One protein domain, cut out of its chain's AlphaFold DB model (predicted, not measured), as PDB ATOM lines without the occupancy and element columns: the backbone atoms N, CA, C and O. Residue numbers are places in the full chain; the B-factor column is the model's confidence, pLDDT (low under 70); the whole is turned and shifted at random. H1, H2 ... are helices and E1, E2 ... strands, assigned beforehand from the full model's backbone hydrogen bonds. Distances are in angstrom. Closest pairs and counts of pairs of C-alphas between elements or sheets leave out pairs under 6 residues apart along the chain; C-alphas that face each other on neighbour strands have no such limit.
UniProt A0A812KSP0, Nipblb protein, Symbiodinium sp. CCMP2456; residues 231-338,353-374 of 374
ATOM      1  N   SER A 231      33.362  88.327  49.421       81.94
ATOM      2  CA  SER A 231      34.032  87.636  50.523       81.94
ATOM      3  C   SER A 231      34.037  88.462  51.811       81.94
ATOM      4  O   SER A 231      33.714  87.932  52.869       81.94
ATOM      5  N   TYR A 232      34.341  89.756  51.715       80.00
ATOM      6  CA  TYR A 232      34.617  90.615  52.860       80.00
ATOM      7  C   TYR A 232      33.333  91.108  53.530       80.00
ATOM      8  O   TYR A 232      33.219  91.056  54.748       80.00
ATOM      9  N   TYR A 233      32.329  91.520  52.747       79.06
ATOM     10  CA  TYR A 233      31.083  92.053  53.305       79.06
ATOM     11  C   TYR A 233      29.979  91.014  53.445       79.06
ATOM     12  O   TYR A 233      29.110  91.138  54.297       79.06
ATOM     13  N   PHE A 234      29.960  89.988  52.599       82.06
ATOM     14  CA  PHE A 234      28.865  89.023  52.611       82.06
ATOM     15  C   PHE A 234      29.281  87.642  53.082       82.06
ATOM     16  O   PHE A 234      28.416  86.759  53.103       82.06
ATOM     17  N   GLU A 235      30.557  87.434  53.427       83.19
ATOM     18  CA  GLU A 235      31.129  86.116  53.726       83.19
ATOM     19  C   GLU A 235      30.696  85.084  52.668       83.19
ATOM     20  O   GLU A 235      30.292  83.956  52.965       83.19
ATOM     21  N   ALA A 236      30.648  85.520  51.406       83.69
ATOM     22  CA  ALA A 236      30.139  84.746  50.287       83.69
ATOM     23  C   ALA A 236      31.289  84.420  49.338       83.69
ATOM     24  O   ALA A 236      31.996  85.312  48.877       83.69
ATOM     25  N   LYS A 237      31.450  83.131  49.018       85.06
ATOM     26  CA  LYS A 237      32.458  82.678  48.048       85.06
ATOM     27  C   LYS A 237      32.119  83.134  46.631       85.06
ATOM     28  O   LYS A 237      33.011  83.397  45.840       85.06
ATOM     29  N   ASP A 238      30.833  83.200  46.304       86.62
ATOM     30  CA  ASP A 238      30.348  83.604  44.993       86.62
ATOM     31  C   ASP A 238      28.909  84.157  45.050       86.62
ATOM     32  O   ASP A 238      28.245  84.201  46.095       86.62
ATOM     33  N   VAL A 239      28.394  84.566  43.887       88.00
ATOM     34  CA  VAL A 239      27.008  85.036  43.727       88.00
ATOM     35  C   VAL A 239      25.991  83.915  44.006       88.00
ATOM     36  O   VAL A 239      24.849  84.188  44.394       88.00
ATOM     37  N   SER A 240      26.380  82.648  43.847       89.69
ATOM     38  CA  SER A 240      25.525  81.492  44.132       89.69
ATOM     39  C   SER A 240      25.258  81.346  45.628       89.69
ATOM     40  O   SER A 240      24.108  81.125  46.004       89.69
ATOM     41  N   CYS A 241      26.269  81.542  46.481       89.50
ATOM     42  CA  CYS A 241      26.118  81.601  47.936       89.50
ATOM     43  C   CYS A 241      25.141  82.707  48.340       89.50
ATOM     44  O   CYS A 241      24.256  82.488  49.168       89.50
ATOM     45  N   LEU A 242      25.254  83.880  47.716       89.31
ATOM     46  CA  LEU A 242      24.356  84.999  47.988       89.31
ATOM     47  C   LEU A 242      22.918  84.692  47.542       89.31
ATOM     48  O   LEU A 242      21.964  84.971  48.267       89.31
ATOM     49  N   THR A 243      22.762  84.040  46.388       92.56
ATOM     50  CA  THR A 243      21.466  83.522  45.925       92.56
ATOM     51  C   THR A 243      20.892  82.511  46.922       92.56
ATOM     52  O   THR A 243      19.709  82.595  47.236       92.56
ATOM     53  N   GLY A 244      21.713  81.600  47.459       91.81
ATOM     54  CA  GLY A 244      21.326  80.641  48.501       91.81
ATOM     55  C   GLY A 244      20.791  81.331  49.757       91.81
ATOM     56  O   GLY A 244      19.650  81.092  50.136       91.81
ATOM     57  N   LYS A 245      21.533  82.306  50.301       91.12
ATOM     58  CA  LYS A 245      21.092  83.112  51.459       91.12
ATOM     59  C   LYS A 245      19.727  83.780  51.228       91.12
ATOM     60  O   LYS A 245      18.914  83.872  52.147       91.12
ATOM     61  N   ILE A 246      19.462  84.257  50.008       92.81
ATOM     62  CA  ILE A 246      18.168  84.856  49.641       92.81
ATOM     63  C   ILE A 246      17.068  83.788  49.519       92.81
ATOM     64  O   ILE A 246      15.946  84.026  49.968       92.81
ATOM     65  N   VAL A 247      17.368  82.629  48.921       93.94
ATOM     66  CA  VAL A 247      16.437  81.494  48.798       93.94
ATOM     67  C   VAL A 247      16.013  80.995  50.174       93.94
ATOM     68  O   VAL A 247      14.814  80.903  50.426       93.94
ATOM     69  N   ASP A 248      16.965  80.750  51.072       92.56
ATOM     70  CA  ASP A 248      16.706  80.220  52.414       92.56
ATOM     71  C   ASP A 248      15.820  81.173  53.221       92.56
ATOM     72  O   ASP A 248      14.837  80.763  53.845       92.56
ATOM     73  N   PHE A 249      16.104  82.477  53.134       91.31
ATOM     74  CA  PHE A 249      15.271  83.501  53.756       91.31
ATOM     75  C   PHE A 249      13.864  83.544  53.142       91.31
ATOM     76  O   PHE A 249      12.863  83.606  53.859       91.31
ATOM     77  N   GLY A 250      13.770  83.473  51.811       90.31
ATOM     78  CA  GLY A 250      12.503  83.412  51.088       90.31
ATOM     79  C   GLY A 250      11.654  82.200  51.473       90.31
ATOM     80  O   GLY A 250      10.456  82.351  51.698       90.31
ATOM     81  N   ALA A 251      12.267  81.024  51.610       90.62
ATOM     82  CA  ALA A 251      11.606  79.787  52.015       90.62
ATOM     83  C   ALA A 251      11.123  79.844  53.472       90.62
ATOM     84  O   ALA A 251       9.961  79.540  53.743       90.62
ATOM     85  N   LYS A 252      11.970  80.321  54.399       90.56
ATOM     86  CA  LYS A 252      11.637  80.487  55.828       90.56
ATOM     87  C   LYS A 252      10.387  81.343  56.041       90.56
ATOM     88  O   LYS A 252       9.561  81.052  56.907       90.56
ATOM     89  N   TRP A 253      10.250  82.410  55.258       88.25
ATOM     90  CA  TRP A 253       9.156  83.375  55.382       88.25
ATOM     91  C   TRP A 253       7.999  83.126  54.409       88.25
ATOM     92  O   TRP A 253       6.911  83.658  54.612       88.25
ATOM     93  N   GLY A 254       8.182  82.293  53.383       81.00
ATOM     94  CA  GLY A 254       7.202  82.072  52.317       81.00
ATOM     95  C   GLY A 254       5.894  81.411  52.756       81.00
ATOM     96  O   GLY A 254       4.863  81.622  52.108       81.00
ATOM     97  N   SER A 255       5.946  80.670  53.866       73.88
ATOM     98  CA  SER A 255       4.823  79.956  54.490       73.88
ATOM     99  C   SER A 255       4.192  80.713  55.662       73.88
ATOM    100  O   SER A 255       3.202  80.254  56.231       73.88
ATOM    101  N   LYS A 256       4.771  81.852  56.064       77.88
ATOM    102  CA  LYS A 256       4.261  82.660  57.172       77.88
ATOM    103  C   LYS A 256       3.283  83.698  56.639       77.88
ATOM    104  O   LYS A 256       3.682  84.640  55.965       77.88
ATOM    105  N   ASP A 257       2.021  83.567  57.024       67.06
ATOM    106  CA  ASP A 257       0.992  84.574  56.789       67.06
ATOM    107  C   ASP A 257       0.413  85.028  58.135       67.06
ATOM    108  O   ASP A 257      -0.046  84.220  58.940       67.06
ATOM    109  N   GLY A 258       0.453  86.337  58.408       73.81
ATOM    110  CA  GLY A 258      -0.065  86.888  59.659       73.81
ATOM    111  C   GLY A 258       0.132  88.400  59.814       73.81
ATOM    112  O   GLY A 258       0.929  89.008  59.094       73.81
ATOM    113  N   PRO A 259      -0.578  89.039  60.762       74.44
ATOM    114  CA  PRO A 259      -0.468  90.478  61.015       74.44
ATOM    115  C   PRO A 259       0.917  90.888  61.544       74.44
ATOM    116  O   PRO A 259       1.363  92.004  61.275       74.44
ATOM    117  N   SER A 260       1.622  89.985  62.234       81.12
ATOM    118  CA  SER A 260       2.985  90.191  62.740       81.12
ATOM    119  C   SER A 260       4.083  89.879  61.719       81.12
ATOM    120  O   SER A 260       5.228  90.267  61.946       81.12
ATOM    121  N   PHE A 261       3.749  89.272  60.568       83.88
ATOM    122  CA  PHE A 261       4.703  88.805  59.551       83.88
ATOM    123  C   PHE A 261       5.796  89.831  59.245       83.88
ATOM    124  O   PHE A 261       6.978  89.527  59.314       83.88
ATOM    125  N   LYS A 262       5.409  91.076  58.944       79.31
ATOM    126  CA  LYS A 262       6.376  92.119  58.577       79.31
ATOM    127  C   LYS A 262       7.284  92.522  59.734       79.31
ATOM    128  O   LYS A 262       8.435  92.862  59.491       79.31
ATOM    129  N   ALA A 263       6.754  92.557  60.955       82.31
ATOM    130  CA  ALA A 263       7.505  92.974  62.131       82.31
ATOM    131  C   ALA A 263       8.541  91.910  62.506       82.31
ATOM    132  O   ALA A 263       9.711  92.237  62.674       82.31
ATOM    133  N   GLU A 264       8.125  90.645  62.542       84.75
ATOM    134  CA  GLU A 264       9.032  89.530  62.813       84.75
ATOM    135  C   GLU A 264      10.044  89.349  61.675       84.75
ATOM    136  O   GLU A 264      11.227  89.172  61.938       84.75
ATOM    137  N   MET A 265       9.616  89.473  60.411       86.56
ATOM    138  CA  MET A 265      10.532  89.389  59.272       86.56
ATOM    139  C   MET A 265      11.563  90.506  59.305       86.56
ATOM    140  O   MET A 265      12.723  90.271  59.005       86.56
ATOM    141  N   LYS A 266      11.164  91.725  59.685       81.25
ATOM    142  CA  LYS A 266      12.101  92.839  59.840       81.25
ATOM    143  C   LYS A 266      13.104  92.593  60.970       81.25
ATOM    144  O   LYS A 266      14.248  92.993  60.816       81.25
ATOM    145  N   ALA A 267      12.685  91.967  62.069       82.31
ATOM    146  CA  ALA A 267      13.581  91.608  63.170       82.31
ATOM    147  C   ALA A 267      14.571  90.491  62.788       82.31
ATOM    148  O   ALA A 267      15.670  90.447  63.319       82.31
ATOM    149  N   ASP A 268      14.173  89.609  61.871       83.81
ATOM    150  CA  ASP A 268      14.986  88.494  61.366       83.81
ATOM    151  C   ASP A 268      15.875  88.876  60.170       83.81
ATOM    152  O   ASP A 268      16.749  88.114  59.764       83.81
ATOM    153  N   LEU A 269      15.649  90.045  59.562       81.75
ATOM    154  CA  LEU A 269      16.624  90.630  58.651       81.75
ATOM    155  C   LEU A 269      17.807  91.102  59.490       81.75
ATOM    156  O   LEU A 269      17.598  91.845  60.447       81.75
ATOM    157  N   ASP A 270      19.017  90.727  59.076       64.81
ATOM    158  CA  ASP A 270      20.282  91.240  59.614       64.81
ATOM    159  C   ASP A 270      20.343  92.761  59.399       64.81
ATOM    160  O   ASP A 270      20.898  93.269  58.424       64.81
ATOM    161  N   CYS A 271      19.661  93.505  60.260       56.81
ATOM    162  CA  CYS A 271      19.725  94.946  60.308       56.81
ATOM    163  C   CYS A 271      20.852  95.256  61.274       56.81
ATOM    164  O   CYS A 271      20.740  94.971  62.466       56.81
ATOM    165  N   ILE A 272      21.929  95.848  60.769       51.69
ATOM    166  CA  ILE A 272      22.911  96.463  61.647       51.69
ATOM    167  C   ILE A 272      22.142  97.526  62.454       51.69
ATOM    168  O   ILE A 272      21.476  98.383  61.872       51.69
ATOM    169  N   GLU A 273      22.161  97.463  63.788       47.56
ATOM    170  CA  GLU A 273      21.443  98.421  64.654       47.56
ATOM    171  C   GLU A 273      21.922  99.879  64.455       47.56
ATOM    172  O   GLU A 273      21.282 100.820  64.930       47.56
ATOM    173  N   THR A 274      23.016 100.077  63.709       49.19
ATOM    174  CA  THR A 274      23.580 101.368  63.300       49.19
ATOM    175  C   THR A 274      23.068 101.894  61.958       49.19
ATOM    176  O   THR A 274      23.376 103.041  61.628       49.19
ATOM    177  N   CYS A 275      22.247 101.133  61.219       49.50
ATOM    178  CA  CYS A 275      21.773 101.503  59.884       49.50
ATOM    179  C   CYS A 275      21.133 102.904  59.887       49.50
ATOM    180  O   CYS A 275      19.993 103.107  60.314       49.50
ATOM    181  N   THR A 276      21.831 103.886  59.316       54.12
ATOM    182  CA  THR A 276      21.280 105.209  58.958       54.12
ATOM    183  C   THR A 276      20.242 105.120  57.830       54.12
ATOM    184  O   THR A 276      19.631 106.124  57.445       54.12
ATOM    185  N   PHE A 277      20.011 103.909  57.320       62.47
ATOM    186  CA  PHE A 277      19.156 103.597  56.193       62.47
ATOM    187  C   PHE A 277      17.750 103.191  56.629       62.47
ATOM    188  O   PHE A 277      17.543 102.328  57.479       62.47
ATOM    189  N   ASN A 278      16.751 103.784  55.978       67.69
ATOM    190  CA  ASN A 278      15.360 103.383  56.133       67.69
ATOM    191  C   ASN A 278      14.965 102.473  54.972       67.69
ATOM    192  O   ASN A 278      14.976 102.888  53.815       67.69
ATOM    193  N   MET A 279      14.543 101.246  55.267       71.38
ATOM    194  CA  MET A 279      13.893 100.402  54.265       71.38
ATOM    195  C   MET A 279      12.408 100.748  54.168       71.38
ATOM    196  O   MET A 279      11.704 100.778  55.181       71.38
ATOM    197  N   TYR A 280      11.899 100.942  52.952       74.19
ATOM    198  CA  TYR A 280      10.461 101.069  52.710       74.19
ATOM    199  C   TYR A 280       9.917  99.828  52.008       74.19
ATOM    200  O   TYR A 280      10.596  99.199  51.202       74.19
ATOM    201  N   TRP A 281       8.683  99.460  52.348       72.75
ATOM    202  CA  TRP A 281       8.038  98.237  51.875       72.75
ATOM    203  C   TRP A 281       6.700  98.613  51.228       72.75
ATOM    204  O   TRP A 281       5.659  98.645  51.892       72.75
ATOM    205  N   LYS A 282       6.713  98.948  49.935       68.88
ATOM    206  CA  LYS A 282       5.505  99.296  49.168       68.88
ATOM    207  C   LYS A 282       5.224  98.173  48.183       68.88
ATOM    208  O   LYS A 282       6.091  97.860  47.398       68.88
ATOM    209  N   LYS A 283       4.034  97.566  48.140       64.88
ATOM    210  CA  LYS A 283       3.756  96.552  47.095       64.88
ATOM    211  C   LYS A 283       3.959  97.190  45.700       64.88
ATOM    212  O   LYS A 283       3.315  98.215  45.470       64.88
ATOM    213  N   PRO A 284       4.792  96.643  44.782       61.56
ATOM    214  CA  PRO A 284       5.538  95.370  44.805       61.56
ATOM    215  C   PRO A 284       7.068  95.478  45.066       61.56
ATOM    216  O   PRO A 284       7.799  94.539  44.765       61.56
ATOM    217  N   ALA A 285       7.562  96.606  45.577       66.44
ATOM    218  CA  ALA A 285       8.976  96.909  45.781       66.44
ATOM    219  C   ALA A 285       9.381  97.123  47.257       66.44
ATOM    220  O   ALA A 285       8.709  97.798  48.044       66.44
ATOM    221  N   THR A 286      10.556  96.607  47.597       76.00
ATOM    222  CA  THR A 286      11.303  96.988  48.793       76.00
ATOM    223  C   THR A 286      12.479  97.851  48.355       76.00
ATOM    224  O   THR A 286      13.210  97.469  47.445       76.00
ATOM    225  N   GLY A 287      12.669  99.017  48.966       77.75
ATOM    226  CA  GLY A 287      13.780  99.901  48.613       77.75
ATOM    227  C   GLY A 287      14.557 100.398  49.819       77.75
ATOM    228  O   GLY A 287      14.064 100.361  50.949       77.75
ATOM    229  N   VAL A 288      15.779 100.852  49.551       77.50
ATOM    230  CA  VAL A 288      16.726 101.390  50.534       77.50
ATOM    231  C   VAL A 288      16.768 102.908  50.395       77.50
ATOM    232  O   VAL A 288      17.075 103.430  49.319       77.50
ATOM    233  N   LEU A 289      16.446 103.613  51.480       80.19
ATOM    234  CA  LEU A 289      16.523 105.069  51.577       80.19
ATOM    235  C   LEU A 289      17.700 105.474  52.458       80.19
ATOM    236  O   LEU A 289      17.892 104.894  53.524       80.19
ATOM    237  N   ILE A 290      18.399 106.532  52.065       74.81
ATOM    238  CA  ILE A 290      19.348 107.252  52.914       74.81
ATOM    239  C   ILE A 290      18.819 108.652  53.226       74.81
ATOM    240  O   ILE A 290      18.211 109.303  52.375       74.81
ATOM    241  N   LYS A 291      19.078 109.145  54.438       70.31
ATOM    242  CA  LYS A 291      18.865 110.551  54.791       70.31
ATOM    243  C   LYS A 291      20.043 111.409  54.336       70.31
ATOM    244  O   LYS A 291      20.914 111.718  55.133       70.31
ATOM    245  N   ALA A 292      20.029 111.864  53.088       67.62
ATOM    246  CA  ALA A 292      21.026 112.809  52.590       67.62
ATOM    247  C   ALA A 292      20.490 114.249  52.676       67.62
ATOM    248  O   ALA A 292      19.411 114.559  52.163       67.62
ATOM    249  N   LYS A 293      21.241 115.165  53.307       67.38
ATOM    250  CA  LYS A 293      20.913 116.613  53.361       67.38
ATOM    251  C   LYS A 293      19.491 116.910  53.876       67.38
ATOM    252  O   LYS A 293      18.794 117.788  53.367       67.38
ATOM    253  N   GLY A 294      19.041 116.153  54.879       70.19
ATOM    254  CA  GLY A 294      17.721 116.321  55.499       70.19
ATOM    255  C   GLY A 294      16.536 115.842  54.650       70.19
ATOM    256  O   GLY A 294      15.393 116.142  54.997       70.19
ATOM    257  N   LYS A 295      16.780 115.109  53.555       75.62
ATOM    258  CA  LYS A 295      15.746 114.468  52.731       75.62
ATOM    259  C   LYS A 295      16.027 112.974  52.595       75.62
ATOM    260  O   LYS A 295      17.176 112.571  52.442       75.62
ATOM    261  N   ASP A 296      14.970 112.166  52.606       76.00
ATOM    262  CA  ASP A 296      15.079 110.750  52.264       76.00
ATOM    263  C   ASP A 296      15.300 110.624  50.749       76.00
ATOM    264  O   ASP A 296      14.488 111.096  49.946       76.00
ATOM    265  N   LYS A 297      16.409 110.002  50.356       79.19
ATOM    266  CA  LYS A 297      16.771 109.711  48.971       79.19
ATOM    267  C   LYS A 297      16.824 108.207  48.770       79.19
ATOM    268  O   LYS A 297      17.413 107.490  49.569       79.19
ATOM    269  N   GLU A 298      16.215 107.733  47.692       83.44
ATOM    270  CA  GLU A 298      16.240 106.321  47.326       83.44
ATOM    271  C   GLU A 298      17.551 105.958  46.626       83.44
ATOM    272  O   GLU A 298      17.898 106.559  45.611       83.44
ATOM    273  N   LEU A 299      18.271 104.977  47.177       81.06
ATOM    274  CA  LEU A 299      19.513 104.450  46.599       81.06
ATOM    275  C   LEU A 299      19.253 103.242  45.695       81.06
ATOM    276  O   LEU A 299      19.884 103.088  44.649       81.06
ATOM    277  N   ALA A 300      18.321 102.374  46.087       83.69
ATOM    278  CA  ALA A 300      17.963 101.202  45.302       83.69
ATOM    279  C   ALA A 300      16.521 100.761  45.551       83.69
ATOM    280  O   ALA A 300      16.046 100.763  46.686       83.69
ATOM    281  N   ALA A 301      15.880 100.302  44.474       85.88
ATOM    282  CA  ALA A 301      14.599  99.611  44.486       85.88
ATOM    283  C   ALA A 301      14.793  98.151  44.056       85.88
ATOM    284  O   ALA A 301      15.343  97.882  42.979       85.88
ATOM    285  N   PHE A 302      14.290  97.224  44.867       86.62
ATOM    286  CA  PHE A 302      14.213  95.795  44.587       86.62
ATOM    287  C   PHE A 302      12.742  95.404  44.485       86.62
ATOM    288  O   PHE A 302      11.986  95.507  45.450       86.62
ATOM    289  N   SER A 303      12.304  94.991  43.301       84.81
ATOM    290  CA  SER A 303      10.904  94.660  43.042       84.81
ATOM    291  C   SER A 303      10.778  93.251  42.506       84.81
ATOM    292  O   SER A 303      11.459  92.902  41.544       84.81
ATOM    293  N   ALA A 304       9.849  92.484  43.066       77.69
ATOM    294  CA  ALA A 304       9.472  91.203  42.493       77.69
ATOM    295  C   ALA A 304       8.535  91.421  41.288       77.69
ATOM    296  O   ALA A 304       7.729  92.362  41.292       77.69
ATOM    297  N   PRO A 305       8.579  90.545  40.269       69.75
ATOM    298  CA  PRO A 305       7.652  90.595  39.151       69.75
ATOM    299  C   PRO A 305       6.197  90.447  39.620       69.75
ATOM    300  O   PRO A 305       5.880  89.730  40.578       69.75
ATOM    301  N   ILE A 306       5.295  91.140  38.921       65.31
ATOM    302  CA  ILE A 306       3.858  91.128  39.212       65.31
ATOM    303  C   ILE A 306       3.337  89.690  39.079       65.31
ATOM    304  O   ILE A 306       3.565  89.016  38.077       65.31
ATOM    305  N   SER A 307       2.649  89.230  40.125       59.41
ATOM    306  CA  SER A 307       2.148  87.862  40.265       59.41
ATOM    307  C   SER A 307       1.311  87.423  39.063       59.41
ATOM    308  O   SER A 307       0.303  88.054  38.754       59.41
ATOM    309  N   ARG A 308       1.690  86.308  38.430       60.31
ATOM    310  CA  ARG A 308       0.829  85.550  37.509       60.31
ATOM    311  C   ARG A 308       0.208  84.361  38.256       60.31
ATOM    312  O   ARG A 308       0.701  83.979  39.320       60.31
ATOM    313  N   SER A 309      -0.893  83.813  37.741       49.31
ATOM    314  CA  SER A 309      -1.501  82.577  38.269       49.31
ATOM    315  C   SER A 309      -0.444  81.468  38.378       49.31
ATOM    316  O   SER A 309       0.342  81.314  37.447       49.31
ATOM    317  N   GLY A 310      -0.390  80.749  39.505       63.47
ATOM    318  CA  GLY A 310       0.609  79.699  39.773       63.47
ATOM    319  C   GLY A 310       1.940  80.171  40.375       63.47
ATOM    320  O   GLY A 310       2.728  79.340  40.802       63.47
ATOM    321  N   SER A 311       2.186  81.481  40.474       76.69
ATOM    322  CA  SER A 311       3.469  81.993  40.988       76.69
ATOM    323  C   SER A 311       3.607  81.953  42.520       76.69
ATOM    324  O   SER A 311       2.630  81.819  43.261       76.69
ATOM    325  N   LEU A 312       4.844  82.120  43.003       84.75
ATOM    326  CA  LEU A 312       5.208  82.352  44.410       84.75
ATOM    327  C   LEU A 312       4.223  83.216  45.221       84.75
ATOM    328  O   LEU A 312       3.686  84.218  44.727       84.75
ATOM    329  N   SER A 313       4.058  82.858  46.505       85.62
ATOM    330  CA  SER A 313       3.210  83.603  47.442       85.62
ATOM    331  C   SER A 313       3.709  85.041  47.596       85.62
ATOM    332  O   SER A 313       4.892  85.346  47.405       85.62
ATOM    333  N   TRP A 314       2.798  85.953  47.943       83.81
ATOM    334  CA  TRP A 314       3.173  87.344  48.198       83.81
ATOM    335  C   TRP A 314       4.200  87.456  49.335       83.81
ATOM    336  O   TRP A 314       5.150  88.225  49.199       83.81
ATOM    337  N   ALA A 315       4.045  86.659  50.400       85.62
ATOM    338  CA  ALA A 315       4.984  86.600  51.518       85.62
ATOM    339  C   ALA A 315       6.400  86.230  51.047       85.62
ATOM    340  O   ALA A 315       7.346  86.962  51.327       85.62
ATOM    341  N   THR A 316       6.524  85.183  50.219       88.81
ATOM    342  CA  THR A 316       7.814  84.754  49.643       88.81
ATOM    343  C   THR A 316       8.464  85.872  48.831       88.81
ATOM    344  O   THR A 316       9.635  86.192  49.021       88.81
ATOM    345  N   LYS A 317       7.699  86.512  47.937       88.00
ATOM    346  CA  LYS A 317       8.210  87.594  47.079       88.00
ATOM    347  C   LYS A 317       8.744  88.761  47.900       88.00
ATOM    348  O   LYS A 317       9.801  89.291  47.584       88.00
ATOM    349  N   VAL A 318       8.020  89.141  48.953       86.75
ATOM    350  CA  VAL A 318       8.421  90.234  49.843       86.75
ATOM    351  C   VAL A 318       9.633  89.860  50.687       86.75
ATOM    352  O   VAL A 318      10.503  90.704  50.871       86.75
ATOM    353  N   ALA A 319       9.725  88.620  51.167       88.75
ATOM    354  CA  ALA A 319      10.893  88.141  51.902       88.75
ATOM    355  C   ALA A 319      12.163  88.193  51.047       88.75
ATOM    356  O   ALA A 319      13.173  88.752  51.470       88.75
ATOM    357  N   VAL A 320      12.079  87.705  49.809       91.31
ATOM    358  CA  VAL A 320      13.193  87.722  48.855       91.31
ATOM    359  C   VAL A 320      13.625  89.152  48.514       91.31
ATOM    360  O   VAL A 320      14.813  89.470  48.604       91.31
ATOM    361  N   THR A 321      12.686  90.049  48.187       90.25
ATOM    362  CA  THR A 321      13.034  91.451  47.882       90.25
ATOM    363  C   THR A 321      13.566  92.189  49.105       90.25
ATOM    364  O   THR A 321      14.439  93.043  48.970       90.25
ATOM    365  N   ALA A 322      13.066  91.873  50.303       87.62
ATOM    366  CA  ALA A 322      13.547  92.473  51.539       87.62
ATOM    367  C   ALA A 322      14.963  92.015  51.894       87.62
ATOM    368  O   ALA A 322      15.776  92.866  52.239       87.62
ATOM    369  N   LYS A 323      15.296  90.726  51.738       89.69
ATOM    370  CA  LYS A 323      16.662  90.240  51.977       89.69
ATOM    371  C   LYS A 323      17.660  90.824  50.977       89.69
ATOM    372  O   LYS A 323      18.735  91.255  51.372       89.69
ATOM    373  N   ALA A 324      17.299  90.918  49.696       90.38
ATOM    374  CA  ALA A 324      18.155  91.569  48.701       90.38
ATOM    375  C   ALA A 324      18.407  93.051  49.042       90.38
ATOM    376  O   ALA A 324      19.539  93.529  48.981       90.38
ATOM    377  N   ALA A 325      17.360  93.767  49.461       88.44
ATOM    378  CA  ALA A 325      17.473  95.158  49.878       88.44
ATOM    379  C   ALA A 325      18.286  95.330  51.177       88.44
ATOM    380  O   ALA A 325      19.051  96.287  51.274       88.44
ATOM    381  N   SER A 326      18.169  94.419  52.149       86.81
ATOM    382  CA  SER A 326      18.961  94.484  53.385       86.81
ATOM    383  C   SER A 326      20.444  94.228  53.122       86.81
ATOM    384  O   SER A 326      21.281  94.948  53.650       86.81
ATOM    385  N   LEU A 327      20.776  93.269  52.251       88.31
ATOM    386  CA  LEU A 327      22.157  93.015  51.826       88.31
ATOM    387  C   LEU A 327      22.758  94.237  51.115       88.31
ATOM    388  O   LEU A 327      23.904  94.598  51.357       88.31
ATOM    389  N   TYR A 328      21.972  94.926  50.284       88.94
ATOM    390  CA  TYR A 328      22.429  96.170  49.668       88.94
ATOM    391  C   TYR A 328      22.689  97.267  50.704       88.94
ATOM    392  O   TYR A 328      23.712  97.939  50.632       88.94
ATOM    393  N   ALA A 329      21.786  97.442  51.673       85.25
ATOM    394  CA  ALA A 329      21.968  98.418  52.745       85.25
ATOM    395  C   ALA A 329      23.226  98.121  53.579       85.25
ATOM    396  O   ALA A 329      24.008  99.032  53.824       85.25
ATOM    397  N   TYR A 330      23.450  96.846  53.916       85.00
ATOM    398  CA  TYR A 330      24.646  96.374  54.615       85.00
ATOM    399  C   TYR A 330      25.927  96.756  53.862       85.00
ATOM    400  O   TYR A 330      26.832  97.356  54.431       85.00
ATOM    401  N   TYR A 331      25.980  96.483  52.556       86.69
ATOM    402  CA  TYR A 331      27.130  96.838  51.724       86.69
ATOM    403  C   TYR A 331      27.380  98.346  51.655       86.69
ATOM    404  O   TYR A 331      28.518  98.791  51.767       86.69
ATOM    405  N   VAL A 332      26.320  99.144  51.499       85.88
ATOM    406  CA  VAL A 332      26.438 100.607  51.479       85.88
ATOM    407  C   VAL A 332      26.996 101.126  52.808       85.88
ATOM    408  O   VAL A 332      27.863 101.996  52.799       85.88
ATOM    409  N   GLU A 333      26.507 100.614  53.938       81.19
ATOM    410  CA  GLU A 333      26.956 101.027  55.270       81.19
ATOM    411  C   GLU A 333      28.440 100.742  55.486       81.19
ATOM    412  O   GLU A 333      29.178 101.618  55.929       81.19
ATOM    413  N   TRP A 334      28.889  99.554  55.101       83.19
ATOM    414  CA  TRP A 334      30.291  99.193  55.212       83.19
ATOM    415  C   TRP A 334      31.202 100.025  54.311       83.19
ATOM    416  O   TRP A 334      32.235 100.504  54.770       83.19
ATOM    417  N   LEU A 335      30.800 100.288  53.065       83.31
ATOM    418  CA  LEU A 335      31.571 101.167  52.183       83.31
ATOM    419  C   LEU A 335      31.705 102.594  52.735       83.31
ATOM    420  O   LEU A 335      32.714 103.253  52.481       83.31
ATOM    421  N   LEU A 336      30.694 103.081  53.462       81.12
ATOM    422  CA  LEU A 336      30.773 104.360  54.167       81.12
ATOM    423  C   LEU A 336      31.697 104.276  55.382       81.12
ATOM    424  O   LEU A 336      32.514 105.171  55.584       81.12
ATOM    425  N   HIS A 337      31.562 103.219  56.185       80.88
ATOM    426  CA  HIS A 337      32.353 103.014  57.395       80.88
ATOM    427  C   HIS A 337      33.852 102.909  57.084       80.88
ATOM    428  O   HIS A 337      34.672 103.559  57.730       80.88
ATOM    429  N   ASP A 338      34.195 102.164  56.040       79.56
ATOM    430  CA  ASP A 338      35.571 101.956  55.591       79.56
ATOM    431  C   ASP A 338      36.121 103.157  54.792       79.56
ATOM    432  O   ASP A 338      37.278 103.162  54.372       79.56
ATOM    433  N   ASP A 353      26.266 100.740  42.017       87.31
ATOM    434  CA  ASP A 353      25.485 100.327  40.848       87.31
ATOM    435  C   ASP A 353      25.765  98.870  40.433       87.31
ATOM    436  O   ASP A 353      24.823  98.134  40.109       87.31
ATOM    437  N   ILE A 354      27.030  98.440  40.469       88.44
ATOM    438  CA  ILE A 354      27.446  97.061  40.174       88.44
ATOM    439  C   ILE A 354      26.826  96.110  41.196       88.44
ATOM    440  O   ILE A 354      26.112  95.181  40.807       88.44
ATOM    441  N   MET A 355      27.015  96.368  42.494       89.62
ATOM    442  CA  MET A 355      26.486  95.498  43.543       89.62
ATOM    443  C   MET A 355      24.957  95.449  43.524       89.62
ATOM    444  O   MET A 355      24.362  94.380  43.664       89.62
ATOM    445  N   ARG A 356      24.287  96.575  43.248       90.50
ATOM    446  CA  ARG A 356      22.830  96.606  43.057       90.50
ATOM    447  C   ARG A 356      22.393  95.646  41.951       90.50
ATOM    448  O   ARG A 356      21.390  94.953  42.112       90.50
ATOM    449  N   ASN A 357      23.107  95.609  40.827       91.25
ATOM    450  CA  ASN A 357      22.775  94.726  39.708       91.25
ATOM    451  C   ASN A 357      23.055  93.251  40.036       91.25
ATOM    452  O   ASN A 357      22.238  92.398  39.690       91.25
ATOM    453  N   VAL A 358      24.140  92.957  40.758       91.56
ATOM    454  CA  VAL A 358      24.454  91.603  41.248       91.56
ATOM    455  C   VAL A 358      23.354  91.097  42.181       91.56
ATOM    456  O   VAL A 358      22.814  90.012  41.967       91.56
ATOM    457  N   LEU A 359      22.942  91.908  43.159       92.38
ATOM    458  CA  LEU A 359      21.871  91.562  44.095       92.38
ATOM    459  C   LEU A 359      20.514  91.409  43.399       92.38
ATOM    460  O   LEU A 359      19.746  90.520  43.756       92.38
ATOM    461  N   LYS A 360      20.217  92.228  42.379       92.19
ATOM    462  CA  LYS A 360      19.020  92.045  41.540       92.19
ATOM    463  C   LYS A 360      19.056  90.714  40.789       92.19
ATOM    464  O   LYS A 360      18.067  89.991  40.809       92.19
ATOM    465  N   GLY A 361      20.194  90.363  40.190       91.69
ATOM    466  CA  GLY A 361      20.370  89.076  39.516       91.69
ATOM    467  C   GLY A 361      20.217  87.887  40.469       91.69
ATOM    468  O   GLY A 361      19.501  86.936  40.161       91.69
ATOM    469  N   ALA A 362      20.823  87.963  41.657       92.62
ATOM    470  CA  ALA A 362      20.686  86.945  42.697       92.62
ATOM    471  C   ALA A 362      19.234  86.822  43.194       92.62
ATOM    472  O   ALA A 362      18.720  85.715  43.331       92.62
ATOM    473  N   MET A 363      18.542  87.948  43.393       94.00
ATOM    474  CA  MET A 363      17.122  87.994  43.750       94.00
ATOM    475  C   MET A 363      16.244  87.328  42.681       94.00
ATOM    476  O   MET A 363      15.413  86.484  43.011       94.00
ATOM    477  N   ASP A 364      16.437  87.659  41.403       92.19
ATOM    478  CA  ASP A 364      15.665  87.073  40.302       92.19
ATOM    479  C   ASP A 364      15.916  85.564  40.173       92.19
ATOM    480  O   ASP A 364      14.984  84.789  39.944       92.19
ATOM    481  N   ASN A 365      17.162  85.126  40.364       92.19
ATOM    482  CA  ASN A 365      17.510  83.707  40.390       92.19
ATOM    483  C   ASN A 365      16.891  82.987  41.594       92.19
ATOM    484  O   ASN A 365      16.383  81.877  41.437       92.19
ATOM    485  N   ALA A 366      16.874  83.617  42.770       92.94
ATOM    486  CA  ALA A 366      16.236  83.068  43.960       92.94
ATOM    487  C   ALA A 366      14.726  82.887  43.757       92.94
ATOM    488  O   ALA A 366      14.187  81.822  44.056       92.94
ATOM    489  N   LEU A 367      14.052  83.885  43.174       91.31
ATOM    490  CA  LEU A 367      12.632  83.788  42.832       91.31
ATOM    491  C   LEU A 367      12.359  82.638  41.855       91.31
ATOM    492  O   LEU A 367      11.417  81.886  42.070       91.31
ATOM    493  N   LYS A 368      13.186  82.456  40.818       91.06
ATOM    494  CA  LYS A 368      13.040  81.325  39.881       91.06
ATOM    495  C   LYS A 368      13.223  79.970  40.569       91.06
ATOM    496  O   LYS A 368      12.444  79.058  40.324       91.06
ATOM    497  N   ARG A 369      14.235  79.833  41.435       91.62
ATOM    498  CA  ARG A 369      14.507  78.583  42.169       91.62
ATOM    499  C   ARG A 369      13.359  78.209  43.102       91.62
ATOM    500  O   ARG A 369      12.945  77.058  43.118       91.62
ATOM    501  N   LEU A 370      12.827  79.186  43.833       89.44
ATOM    502  CA  LEU A 370      11.695  78.977  44.733       89.44
ATOM    503  C   LEU A 370      10.395  78.655  43.976       89.44
ATOM    504  O   LEU A 370       9.548  77.947  44.512       89.44
ATOM    505  N   ASP A 371      10.210  79.180  42.760       87.69
ATOM    506  CA  ASP A 371       9.032  78.881  41.930       87.69
ATOM    507  C   ASP A 371       9.111  77.469  41.320       87.69
ATOM    508  O   ASP A 371       8.104  76.774  41.288       87.69
ATOM    509  N   ASN A 372      10.311  77.024  40.918       83.94
ATOM    510  CA  ASN A 372      10.564  75.689  40.351       83.94
ATOM    511  C   ASN A 372      10.649  74.562  41.398       83.94
ATOM    512  O   ASN A 372      10.649  73.393  41.029       83.94
ATOM    513  N   GLY A 373      10.805  74.898  42.682       71.31
ATOM    514  CA  GLY A 373      10.845  73.935  43.790       71.31
ATOM    515  C   GLY A 373       9.468  73.570  44.359       71.31
ATOM    516  O   GLY A 373       9.406  72.914  45.397       71.31
ATOM    517  N   LYS A 374       8.387  74.038  43.727       56.62
ATOM    518  CA  LYS A 374       6.997  73.649  43.997       56.62
ATOM    519  C   LYS A 374       6.545  72.610  42.988       56.62
ATOM    520  O   LYS A 374       5.723  71.760  43.391       56.62
TER     521      LYS A 374
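Overview. This is residues 231 to 338 and 353 to 374 of the 374 residues of the protein "Nipblb protein" of Symbiodinium sp. CCMP2456 (UniProt A0A812KSP0). A small, strongly twisted sheet of three strands, E1 E2 E3, is covered on one face by the long helix H4, with H5 beside H4 and H2 crossing both helices farther from the sheet. Short H1 packs on residues 327 to 334 of H4, and H3 lies near H2 and H4. The printed part has 130 residues, with five named helices and three named strands in the order H1 H2 H3 E1 E2 E3 H4 H5; the sheet is antiparallel and the class mixed. It is compact, with a radius of gyration of the C-alphas of 14.3 A and spans of 44 by 34 by 23 A.

Arrangement. E1, residues 277 to 282, E2, residues 285 to 292, and E3, residues 295 to 303, form a meander of two hairpins, each strand the antiparallel neighbour of the one before. Within hydrogen-bond range are N 280 and O 287, 3.0 A, and N 288 and O 300, 2.9 A. The hub H4, residues 314 to 337, is on the sheet at a height of 8.2 A; its closest C-alphas to E2 are Ala 322 and Thr 286, 5.7 A. H5, residues 353 to 372, touches H4 at a shallow tilt of 24 degrees, opposite ways, closest at C-alphas 359 and 324, 5.9 A. H2, residues 239 to 254, touches H4 at a steep tilt of 46 degrees, closest at C-alphas 254 and 316, 3.8 A. H1, residues 231 to 234, touches H4 at C-alphas 233 and 331, 6.4 A. H3, residues 261 to 268, is close to H4 but not clearly touching, C-alphas 265 and 319 being 7.5 A apart. Every O i to N i+4 pair is within range in H2 to H5; H1 is too short for one.

Along the chain. H4 is 34.4 A long, H5 28.8 A, E3 22.6 A and H2 21.8 A. C-alpha 231 is at (34.032, 87.636, 50.523) and C-alpha 372 at (10.564, 75.689, 40.351).

Size, cuts and confidence. Residues 339 to 352 are not printed, a gap of 17.9 A between C-alphas 338 and 353. Of the links printed whole, none is long. The pLDDT is under 70 at 23 residues, among them 270 to 278.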